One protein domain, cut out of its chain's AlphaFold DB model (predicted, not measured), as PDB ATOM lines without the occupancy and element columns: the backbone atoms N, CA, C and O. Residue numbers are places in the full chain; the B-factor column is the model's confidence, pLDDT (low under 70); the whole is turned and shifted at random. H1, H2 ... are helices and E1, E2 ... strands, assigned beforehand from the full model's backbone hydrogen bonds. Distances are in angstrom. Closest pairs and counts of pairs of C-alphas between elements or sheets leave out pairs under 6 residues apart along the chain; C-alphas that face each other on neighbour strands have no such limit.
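Overview. This is residues 141 to 212 of the 212 residues of an uncharacterized protein of Micromonospora craniellae (UniProt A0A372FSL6). A strongly twisted sheet of four strands, made of two hairpins side by side, E1 with E2 and E3 with E4, has the helix H2 packed slantwise over one face and its other face bare. The short helix H1 makes a corner with H2 and only grazes the sheet. The printed part has 72 residues, with two named helices and four named strands in the order E1, E2, H1, H2, E3, E4; the sheet's order is E2, E1, E3, E4, antiparallel throughout. The class is mixed, helices and strands, and the whole is compact, with a radius of gyration of the C-alphas of 11.5 A and spans of 31 by 28 by 19 A.

Along the chain. E1, residues 144 to 150, begins at C-alpha 144 at (-23.600, 0.189, 19.932) and is 19.7 A long from first to last C-alpha. E2, residues 156 to 164, is 20.8 A long and bends by 69 degrees at residue 159. H1 is residues 169 to 172, 5.4 A long. H2, residues 174 to 184, is 15.2 A long and begins at C-alpha 174 at (-28.510, -17.569, 19.606). E3, residues 195 to 200, is 16.3 A long. E4, residues 203 to 207, is 12.7 A long and ends at C-alpha 207 at (-21.415, -14.035, 12.934).

Arrangement. E1 and E2 form an antiparallel hairpin at 157 degrees, with N 147 and O 161 within hydrogen-bond range at 2.8 A. E1 and E3 are antiparallel neighbours at 147 degrees, with N 148 and O 197 at 2.8 A. E3 and E4 form an antiparallel hairpin at 140 degrees, with N 198 and O 205 at 2.8 A. The edge strands E2 and E4 are apart. E2, H1, H2 and E3 make a split strand-helix-strand unit, two strands running the same way with E1 between them, and its crossover is right-handed. H2 is on one face of the sheet, making two layers, at a height over the sheet of 8.0 A. It only just lies over E3, with 3 of its 11 C-alphas falling on that strand, and runs slantwise to the strands, at 55 degrees to E3 on the local plane. The closest C-alphas of H2 and E4 are those of Ala 181 and Val 207, 6.4 A apart. H1 and H2 touch only at the corner by their link, closest at the C-alphas of Arg 170 and Gly 176, 5.2 A. In H2 every O i to N i+4 pair is within hydrogen-bond range; H1 is too short for such a pair.

Size, cuts and confidence. The C-alphas of Thr 141 and Arg 212, the chain's last residue, are the two farthest apart, at 32.9 A. The printed part has no cut. The link from H2 to E3, 10 residues, is short; the other links are tight. The mean pLDDT of the printed part is 91.9, and residues 211 to 212 are under 70.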
ATOM      1  N   THR A 141     -20.989   4.419  20.789       95.69
ATOM      2  CA  THR A 141     -21.822   4.690  21.963       95.69
ATOM      3  C   THR A 141     -21.979   3.422  22.818       95.69
ATOM      4  O   THR A 141     -21.852   2.314  22.287       95.69
ATOM      5  N   PRO A 142     -22.325   3.536  24.118       93.38
ATOM      6  CA  PRO A 142     -22.484   2.378  25.006       93.38
ATOM      7  C   PRO A 142     -23.493   1.317  24.537       93.38
ATOM      8  O   PRO A 142     -23.368   0.158  24.915       93.38
ATOM      9  N   ASN A 143     -24.467   1.706  23.707       94.19
ATOM     10  CA  ASN A 143     -25.524   0.835  23.178       94.19
ATOM     11  C   ASN A 143     -25.249   0.413  21.727       94.19
ATOM     12  O   ASN A 143     -26.158   0.034  20.986       94.19
ATOM     13  N   SER A 144     -23.997   0.521  21.290       96.19
ATOM     14  CA  SER A 144     -23.600   0.189  19.932       96.19
ATOM     15  C   SER A 144     -22.403  -0.747  19.905       96.19
ATOM     16  O   SER A 144     -21.610  -0.838  20.840       96.19
ATOM     17  N   THR A 145     -22.296  -1.471  18.804       97.00
ATOM     18  CA  THR A 145     -21.195  -2.377  18.508       97.00
ATOM     19  C   THR A 145     -20.854  -2.274  17.035       97.00
ATOM     20  O   THR A 145     -21.700  -1.931  16.214       97.00
ATOM     21  N   MET A 146     -19.620  -2.607  16.681       97.75
ATOM     22  CA  MET A 146     -19.182  -2.605  15.292       97.75
ATOM     23  C   MET A 146     -19.257  -4.012  14.705       97.75
ATOM     24  O   MET A 146     -18.843  -4.980  15.345       97.75
ATOM     25  N   ALA A 147     -19.762  -4.121  13.484       97.56
ATOM     26  CA  ALA A 147     -19.613  -5.285  12.632       97.56
ATOM     27  C   ALA A 147     -18.710  -4.934  11.446       97.56
ATOM     28  O   ALA A 147     -18.768  -3.820  10.934       97.56
ATOM     29  N   ARG A 148     -17.886  -5.884  11.006       97.31
ATOM     30  CA  ARG A 148     -17.005  -5.733   9.843       97.31
ATOM     31  C   ARG A 148     -17.107  -6.928   8.909       97.31
ATOM     32  O   ARG A 148     -17.329  -8.052   9.375       97.31
ATOM     33  N   THR A 149     -16.903  -6.709   7.618       96.56
ATOM     34  CA  THR A 149     -16.787  -7.799   6.650       96.56
ATOM     35  C   THR A 149     -15.420  -8.453   6.729       96.56
ATOM     36  O   THR A 149     -14.412  -7.816   7.041       96.56
ATOM     37  N   VAL A 150     -15.394  -9.757   6.458       96.44
ATOM     38  CA  VAL A 150     -14.160 -10.535   6.397       96.44
ATOM     39  C   VAL A 150     -14.118 -11.490   5.213       96.44
ATOM     40  O   VAL A 150     -15.163 -11.942   4.739       96.44
ATOM     41  N   ASP A 151     -12.909 -11.823   4.767       94.25
ATOM     42  CA  ASP A 151     -12.646 -12.799   3.712       94.25
ATOM     43  C   ASP A 151     -12.808 -14.245   4.225       94.25
ATOM     44  O   ASP A 151     -13.262 -14.508   5.346       94.25
ATOM     45  N   ILE A 152     -12.457 -15.222   3.382       92.69
ATOM     46  CA  ILE A 152     -12.561 -16.647   3.732       92.69
ATOM     47  C   ILE A 152     -11.699 -17.017   4.946       92.69
ATOM     48  O   ILE A 152     -12.100 -17.837   5.780       92.69
ATOM     49  N   ASP A 153     -10.560 -16.351   5.080       91.38
ATOM     50  CA  ASP A 153      -9.565 -16.570   6.117       91.38
ATOM     51  C   ASP A 153      -9.864 -15.760   7.392       91.38
ATOM     52  O   ASP A 153      -9.215 -15.948   8.420       91.38
ATOM     53  N   GLY A 154     -10.905 -14.920   7.368       91.62
ATOM     54  CA  GLY A 154     -11.361 -14.124   8.504       91.62
ATOM     55  C   GLY A 154     -10.669 -12.771   8.644       91.62
ATOM     56  O   GLY A 154     -10.719 -12.193   9.730       91.62
ATOM     57  N   ASP A 155     -10.035 -12.286   7.582       92.81
ATOM     58  CA  ASP A 155      -9.352 -11.002   7.539       92.81
ATOM     59  C   ASP A 155     -10.246  -9.878   6.993       92.81
ATOM     60  O   ASP A 155     -11.132 -10.127   6.181       92.81
ATOM     61  N   TYR A 156     -10.040  -8.649   7.474       93.38
ATOM     62  CA  TYR A 156     -10.916  -7.503   7.210       93.38
ATOM     63  C   TYR A 156     -10.993  -7.139   5.718       93.38
ATOM     64  O   TYR A 156      -9.973  -7.075   5.039       93.38
ATOM     65  N   CYS A 157     -12.214  -6.888   5.231       90.06
ATOM     66  CA  CYS A 157     -12.528  -6.639   3.817       90.06
ATOM     67  C   CYS A 157     -13.026  -5.220   3.495       90.06
ATOM     68  O   CYS A 157     -13.487  -4.996   2.380       90.06
ATOM     69  N   GLY A 158     -12.941  -4.274   4.429       89.50
ATOM     70  CA  GLY A 158     -13.211  -2.859   4.151       89.50
ATOM     71  C   GLY A 158     -14.629  -2.367   4.459       89.50
ATOM     72  O   GLY A 158     -14.815  -1.163   4.589       89.50
ATOM     73  N   ASP A 159     -15.625  -3.245   4.626       93.12
ATOM     74  CA  ASP A 159     -16.985  -2.792   4.957       93.12
ATOM     75  C   ASP A 159     -17.248  -2.876   6.464       93.12
ATOM     76  O   ASP A 159     -16.951  -3.882   7.119       93.12
ATOM     77  N   ILE A 160     -17.859  -1.824   7.009       95.50
ATOM     78  CA  ILE A 160     -18.189  -1.689   8.429       95.50
ATOM     79  C   ILE A 160     -19.650  -1.270   8.578       95.50
ATOM     80  O   ILE A 160     -20.152  -0.428   7.835       95.50
ATOM     81  N   VAL A 161     -20.324  -1.830   9.580       96.81
ATOM     82  CA  VAL A 161     -21.664  -1.420  10.006       96.81
ATOM     83  C   VAL A 161     -21.665  -1.217  11.514       96.81
ATOM     84  O   VAL A 161     -21.283  -2.113  12.267       96.81
ATOM     85  N   THR A 162     -22.139  -0.059  11.967       97.12
ATOM     86  CA  THR A 162     -22.463   0.156  13.381       97.12
ATOM     87  C   THR A 162     -23.848  -0.407  13.663       97.12
ATOM     88  O   THR A 162     -24.818  -0.077  12.986       97.12
ATOM     89  N   VAL A 163     -23.934  -1.276  14.662       95.62
ATOM     90  CA  VAL A 163     -25.170  -1.919  15.102       95.62
ATOM     91  C   VAL A 163     -25.573  -1.304  16.430       95.62
ATOM     92  O   VAL A 163     -24.853  -1.438  17.418       95.62
ATOM     93  N   GLU A 164     -26.731  -0.656  16.456       94.69
ATOM     94  CA  GLU A 164     -27.330  -0.103  17.669       94.69
ATOM     95  C   GLU A 164     -28.362  -1.080  18.245       94.69
ATOM     96  O   GLU A 164     -29.152  -1.681  17.510       94.69
ATOM     97  N   THR A 165     -28.348  -1.268  19.562       91.06
ATOM     98  CA  THR A 165     -29.316  -2.109  20.274       91.06
ATOM     99  C   THR A 165     -29.431  -1.673  21.730       91.06
ATOM    100  O   THR A 165     -28.437  -1.368  22.381       91.06
ATOM    101  N   ASP A 166     -30.646  -1.714  22.270       90.56
ATOM    102  CA  ASP A 166     -30.896  -1.439  23.692       90.56
ATOM    103  C   ASP A 166     -30.366  -2.552  24.616       90.56
ATOM    104  O   ASP A 166     -30.281  -2.376  25.829       90.56
ATOM    105  N   ASP A 167     -30.024  -3.710  24.044       91.69
ATOM    106  CA  ASP A 167     -29.484  -4.868  24.750       91.69
ATOM    107  C   ASP A 167     -28.382  -5.510  23.898       91.69
ATOM    108  O   ASP A 167     -28.649  -6.239  22.933       91.69
ATOM    109  N   LEU A 168     -27.126  -5.193  24.220       91.00
ATOM    110  CA  LEU A 168     -25.961  -5.774  23.556       91.00
ATOM    111  C   LEU A 168     -25.719  -7.231  23.974       91.00
ATOM    112  O   LEU A 168     -25.201  -8.010  23.172       91.00
ATOM    113  N   ASP A 169     -26.122  -7.628  25.180       92.81
ATOM    114  CA  ASP A 169     -25.935  -8.995  25.684       92.81
ATOM    115  C   ASP A 169     -26.853  -9.980  24.959       92.81
ATOM    116  O   ASP A 169     -26.527 -11.159  24.776       92.81
ATOM    117  N   ARG A 170     -27.971  -9.488  24.417       92.12
ATOM    118  CA  ARG A 170     -28.793 -10.243  23.472       92.12
ATOM    119  C   ARG A 170     -27.996 -10.735  22.262       92.12
ATOM    120  O   ARG A 170     -28.319 -11.803  21.740       92.12
ATOM    121  N   LEU A 171     -26.954 -10.022  21.825       92.56
ATOM    122  CA  LEU A 171     -26.101 -10.436  20.700       92.56
ATOM    123  C   LEU A 171     -25.189 -11.626  21.040       92.56
ATOM    124  O   LEU A 171     -24.614 -12.239  20.139       92.56
ATOM    125  N   ASP A 172     -25.093 -12.013  22.312       90.06
ATOM    126  CA  ASP A 172     -24.425 -13.246  22.733       90.06
ATOM    127  C   ASP A 172     -25.375 -14.453  22.766       90.06
ATOM    128  O   ASP A 172     -24.930 -15.603  22.785       90.06
ATOM    129  N   GLN A 173     -26.686 -14.214  22.672       91.81
ATOM    130  CA  GLN A 173     -27.700 -15.260  22.612       91.81
ATOM    131  C   GLN A 173     -27.935 -15.741  21.167       91.81
ATOM    132  O   GLN A 173     -27.915 -14.933  20.233       91.81
ATOM    133  N   PRO A 174     -28.264 -17.031  20.947       90.81
ATOM    134  CA  PRO A 174     -28.510 -17.569  19.606       90.81
ATOM    135  C   PRO A 174     -29.558 -16.792  18.797       90.81
ATOM    136  O   PRO A 174     -29.349 -16.518  17.617       90.81
ATOM    137  N   THR A 175     -30.667 -16.389  19.424       90.38
ATOM    138  CA  THR A 175     -31.741 -15.642  18.749       90.38
ATOM    139  C   THR A 175     -31.308 -14.228  18.359       90.38
ATOM    140  O   THR A 175     -31.656 -13.768  17.274       90.38
ATOM    141  N   GLY A 176     -30.533 -13.542  19.207       92.31
ATOM    142  CA  GLY A 176     -29.978 -12.232  18.864       92.31
ATOM    143  C   GLY A 176     -28.954 -12.325  17.738       92.31
ATOM    144  O   GLY A 176     -29.031 -11.552  16.787       92.31
ATOM    145  N   ARG A 177     -28.079 -13.341  17.764       91.88
ATOM    146  CA  ARG A 177     -27.136 -13.611  16.663       91.88
ATOM    147  C   ARG A 177     -27.832 -13.916  15.343       91.88
ATOM    148  O   ARG A 177     -27.385 -13.434  14.308       91.88
ATOM    149  N   ALA A 178     -28.926 -14.676  15.364       92.00
ATOM    150  CA  ALA A 178     -29.716 -14.941  14.164       92.00
ATOM    151  C   ALA A 178     -30.347 -13.654  13.604       92.00
ATOM    152  O   ALA A 178     -30.267 -13.410  12.402       92.00
ATOM    153  N   GLY A 179     -30.915 -12.804  14.468       92.88
ATOM    154  CA  GLY A 179     -31.439 -11.494  14.068       92.88
ATOM    155  C   GLY A 179     -30.362 -10.584  13.469       92.88
ATOM    156  O   GLY A 179     -30.574  -9.997  12.411       92.88
ATOM    157  N   LEU A 180     -29.180 -10.542  14.092       94.69
ATOM    158  CA  LEU A 180     -28.018  -9.814  13.583       94.69
ATOM    159  C   LEU A 180     -27.576 -10.330  12.207       94.69
ATOM    160  O   LEU A 180     -27.327  -9.533  11.311       94.69
ATOM    161  N   ALA A 181     -27.508 -11.649  12.016       94.69
ATOM    162  CA  ALA A 181     -27.142 -12.243  10.731       94.69
ATOM    163  C   ALA A 181     -28.134 -11.867   9.615       94.69
ATOM    164  O   ALA A 181     -27.712 -11.583   8.497       94.69
ATOM    165  N   ILE A 182     -29.439 -11.819   9.919       94.06
ATOM    166  CA  ILE A 182     -30.472 -11.346   8.980       94.06
ATOM    167  C   ILE A 182     -30.252  -9.876   8.637       94.06
ATOM    168  O   ILE A 182     -30.265  -9.525   7.461       94.06
ATOM    169  N   TYR A 183     -30.024  -9.032   9.643       94.38
ATOM    170  CA  TYR A 183     -29.766  -7.609   9.439       94.38
ATOM    171  C   TYR A 183     -28.526  -7.374   8.563       94.38
ATOM    172  O   TYR A 183     -28.620  -6.717   7.528       94.38
ATOM    173  N   LEU A 184     -27.385  -7.980   8.905       95.38
ATOM    174  CA  LEU A 184     -26.131  -7.817   8.161       95.38
ATOM    175  C   LEU A 184     -26.191  -8.396   6.740       95.38
ATOM    176  O   LEU A 184     -25.488  -7.918   5.857       95.38
ATOM    177  N   ALA A 185     -27.061  -9.377   6.477       93.38
ATOM    178  CA  ALA A 185     -27.289  -9.886   5.123       93.38
ATOM    179  C   ALA A 185     -27.977  -8.869   4.189       93.38
ATOM    180  O   ALA A 185     -28.031  -9.105   2.983       93.38
ATOM    181  N   THR A 186     -28.516  -7.767   4.726       93.50
ATOM    182  CA  THR A 186     -29.107  -6.674   3.933       93.50
ATOM    183  C   THR A 186     -28.112  -5.569   3.584       93.50
ATOM    184  O   THR A 186     -28.408  -4.745   2.721       93.50
ATOM    185  N   ALA A 187     -26.944  -5.545   4.230       93.19
ATOM    186  CA  ALA A 187     -25.919  -4.551   3.962       93.19
ATOM    187  C   ALA A 187     -25.221  -4.832   2.623       93.19
ATOM    188  O   ALA A 187     -24.960  -5.984   2.265       93.19
ATOM    189  N   THR A 188     -24.896  -3.768   1.893       90.94
ATOM    190  CA  THR A 188     -24.015  -3.855   0.726       90.94
ATOM    191  C   THR A 188     -22.613  -4.217   1.200       90.94
ATOM    192  O   THR A 188     -22.108  -3.618   2.144       90.94
ATOM    193  N   THR A 189     -21.988  -5.191   0.544       91.50
ATOM    194  CA  THR A 189     -20.638  -5.647   0.886       91.50
ATOM    195  C   THR A 189     -19.753  -5.714  -0.339       91.50
ATOM    196  O   THR A 189     -20.220  -6.030  -1.438       91.50
ATOM    197  N   SER A 190     -18.459  -5.543  -0.118       87.19
ATOM    198  CA  SER A 190     -17.428  -5.735  -1.121       87.19
ATOM    199  C   SER A 190     -17.401  -7.182  -1.654       87.19
ATOM    200  O   SER A 190     -17.709  -8.127  -0.917       87.19
ATOM    201  N   PRO A 191     -16.998  -7.420  -2.921       88.69
ATOM    202  CA  PRO A 191     -16.984  -8.760  -3.528       88.69
ATOM    203  C   PRO A 191     -16.087  -9.794  -2.825       88.69
ATOM    204  O   PRO A 191     -16.262 -11.004  -3.008       88.69
ATOM    205  N   CYS A 192     -15.108  -9.344  -2.038       88.81
ATOM    206  CA  CYS A 192     -14.223 -10.190  -1.235       88.81
ATOM    207  C   CYS A 192     -14.872 -10.690   0.066       88.81
ATOM    208  O   CYS A 192     -14.396 -11.678   0.625       88.81
ATOM    209  N   CYS A 193     -15.988 -10.094   0.505       93.38
ATOM    210  CA  CYS A 193     -16.690 -10.497   1.716       93.38
ATOM    211  C   CYS A 193     -17.154 -11.960   1.632       93.38
ATOM    212  O   CYS A 193     -17.779 -12.406   0.663       93.38
ATOM    213  N   ARG A 194     -16.832 -12.737   2.666       94.94
ATOM    214  CA  ARG A 194     -17.284 -14.121   2.875       94.94
ATOM    215  C   ARG A 194     -18.033 -14.297   4.188       94.94
ATOM    216  O   ARG A 194     -18.592 -15.365   4.433       94.94
ATOM    217  N   GLY A 195     -18.072 -13.267   5.021       95.19
ATOM    218  CA  GLY A 195     -18.838 -13.264   6.251       95.19
ATOM    219  C   GLY A 195     -18.661 -11.973   7.027       95.19
ATOM    220  O   GLY A 195     -17.978 -11.047   6.597       95.19
ATOM    221  N   TRP A 196     -19.272 -11.956   8.205       97.00
ATOM    222  CA  TRP A 196     -19.213 -10.834   9.126       97.00
ATOM    223  C   TRP A 196     -18.562 -11.252  10.440       97.00
ATOM    224  O   TRP A 196     -18.727 -12.382  10.915       97.00
ATOM    225  N   GLN A 197     -17.848 -10.316  11.050       97.31
ATOM    226  CA  GLN A 197     -17.443 -10.370  12.448       97.31
ATOM    227  C   GLN A 197     -18.083  -9.214  13.209       97.31
ATOM    228  O   GLN A 197     -18.328  -8.162  12.634       97.31
ATOM    229  N   ILE A 198     -18.326  -9.407  14.501       97.19
ATOM    230  CA  ILE A 198     -18.810  -8.386  15.428       97.19
ATOM    231  C   ILE A 198     -17.802  -8.198  16.560       97.19
ATOM    232  O   ILE A 198     -17.227  -9.173  17.048       97.19
ATOM    233  N   TRP A 199     -17.582  -6.951  16.965       97.38
ATOM    234  CA  TRP A 199     -16.710  -6.599  18.076       97.38
ATOM    235  C   TRP A 199     -17.437  -6.763  19.411       97.38
ATOM    236  O   TRP A 199     -18.339  -5.998  19.736       97.38
ATOM    237  N   ARG A 200     -17.065  -7.757  20.215       94.50
ATOM    238  CA  ARG A 200     -17.624  -7.953  21.562       94.50
ATOM    239  C   ARG A 200     -16.510  -8.328  22.516       94.50
ATOM    240  O   ARG A 200     -15.589  -9.030  22.131       94.50
ATOM    241  N   HIS A 201     -16.609  -7.863  23.759       92.31
ATOM    242  CA  HIS A 201     -15.654  -8.207  24.818       92.31
ATOM    243  C   HIS A 201     -14.191  -8.066  24.381       92.31
ATOM    244  O   HIS A 201     -13.376  -8.947  24.643       92.31
ATOM    245  N   ASP A 202     -13.881  -6.965  23.694       93.69
ATOM    246  CA  ASP A 202     -12.521  -6.649  23.261       93.69
ATOM    247  C   ASP A 202     -11.942  -7.608  22.197       93.69
ATOM    248  O   ASP A 202     -10.727  -7.712  22.020       93.69
ATOM    249  N   THR A 203     -12.806  -8.341  21.485       95.62
ATOM    250  CA  THR A 203     -12.393  -9.265  20.429       95.62
ATOM    251  C   THR A 203     -13.417  -9.394  19.299       95.62
ATOM    252  O   THR A 203     -14.601  -9.068  19.423       95.62
ATOM    253  N   TRP A 204     -12.953  -9.881  18.149       96.50
ATOM    254  CA  TRP A 204     -13.783 -10.118  16.974       96.50
ATOM    255  C   TRP A 204     -14.401 -11.517  17.017       96.50
ATOM    256  O   TRP A 204     -13.701 -12.529  17.009       96.50
ATOM    257  N   HIS A 205     -15.729 -11.590  16.976       95.19
ATOM    258  CA  HIS A 205     -16.474 -12.846  16.920       95.19
ATOM    259  C   HIS A 205     -17.123 -13.031  15.553       95.19
ATOM    260  O   HIS A 205     -17.796 -12.129  15.061       95.19
ATOM    261  N   ARG A 206     -16.983 -14.212  14.938       94.88
ATOM    262  CA  ARG A 206     -17.720 -14.520  13.702       94.88
ATOM    263  C   ARG A 206     -19.228 -14.525  13.956       94.88
ATOM    264  O   ARG A 206     -19.709 -15.160  14.896       94.88
ATOM    265  N   VAL A 207     -19.964 -13.895  13.048       94.06
ATOM    266  CA  VAL A 207     -21.415 -14.035  12.934       94.06
ATOM    267  C   VAL A 207     -21.683 -15.251  12.050       94.06
ATOM    268  O   VAL A 207     -21.183 -15.333  10.928       94.06
ATOM    269  N   ALA A 208     -22.417 -16.234  12.570       87.19
ATOM    270  CA  ALA A 208     -22.730 -17.439  11.809       87.19
ATOM    271  C   ALA A 208     -23.551 -17.073  10.557       87.19
ATOM    272  O   ALA A 208     -24.486 -16.275  10.665       87.19
ATOM    273  N   PRO A 209     -23.231 -17.641   9.380       77.81
ATOM    274  CA  PRO A 209     -24.044 -17.424   8.195       77.81
ATOM    275  C   PRO A 209     -25.441 -18.008   8.415       77.81
ATOM    276  O   PRO A 209     -25.609 -19.002   9.128       77.81
ATOM    277  N   LEU A 210     -26.447 -17.415   7.773       70.44
ATOM    278  CA  LEU A 210     -27.776 -18.015   7.726       70.44
ATOM    279  C   LEU A 210     -27.672 -19.353   6.989       70.44
ATOM    280  O   LEU A 210     -27.369 -19.381   5.795       70.44
ATOM    281  N   ILE A 211     -27.909 -20.456   7.700       59.56
ATOM    282  CA  ILE A 211     -28.141 -21.753   7.063       59.56
ATOM    283  C   ILE A 211     -29.461 -21.597   6.305       59.56
ATOM    284  O   ILE A 211     -30.508 -21.419   6.928       59.56
ATOM    285  N   ARG A 212     -29.379 -21.556   4.975       49.09
ATOM    286  CA  ARG A 212     -30.548 -21.559   4.093       49.09
ATOM    287  C   ARG A 212     -31.048 -22.978   3.882       49.09
ATOM    288  O   ARG A 212     -30.189 -23.881   3.776       49.09
TER     289      ARG A 212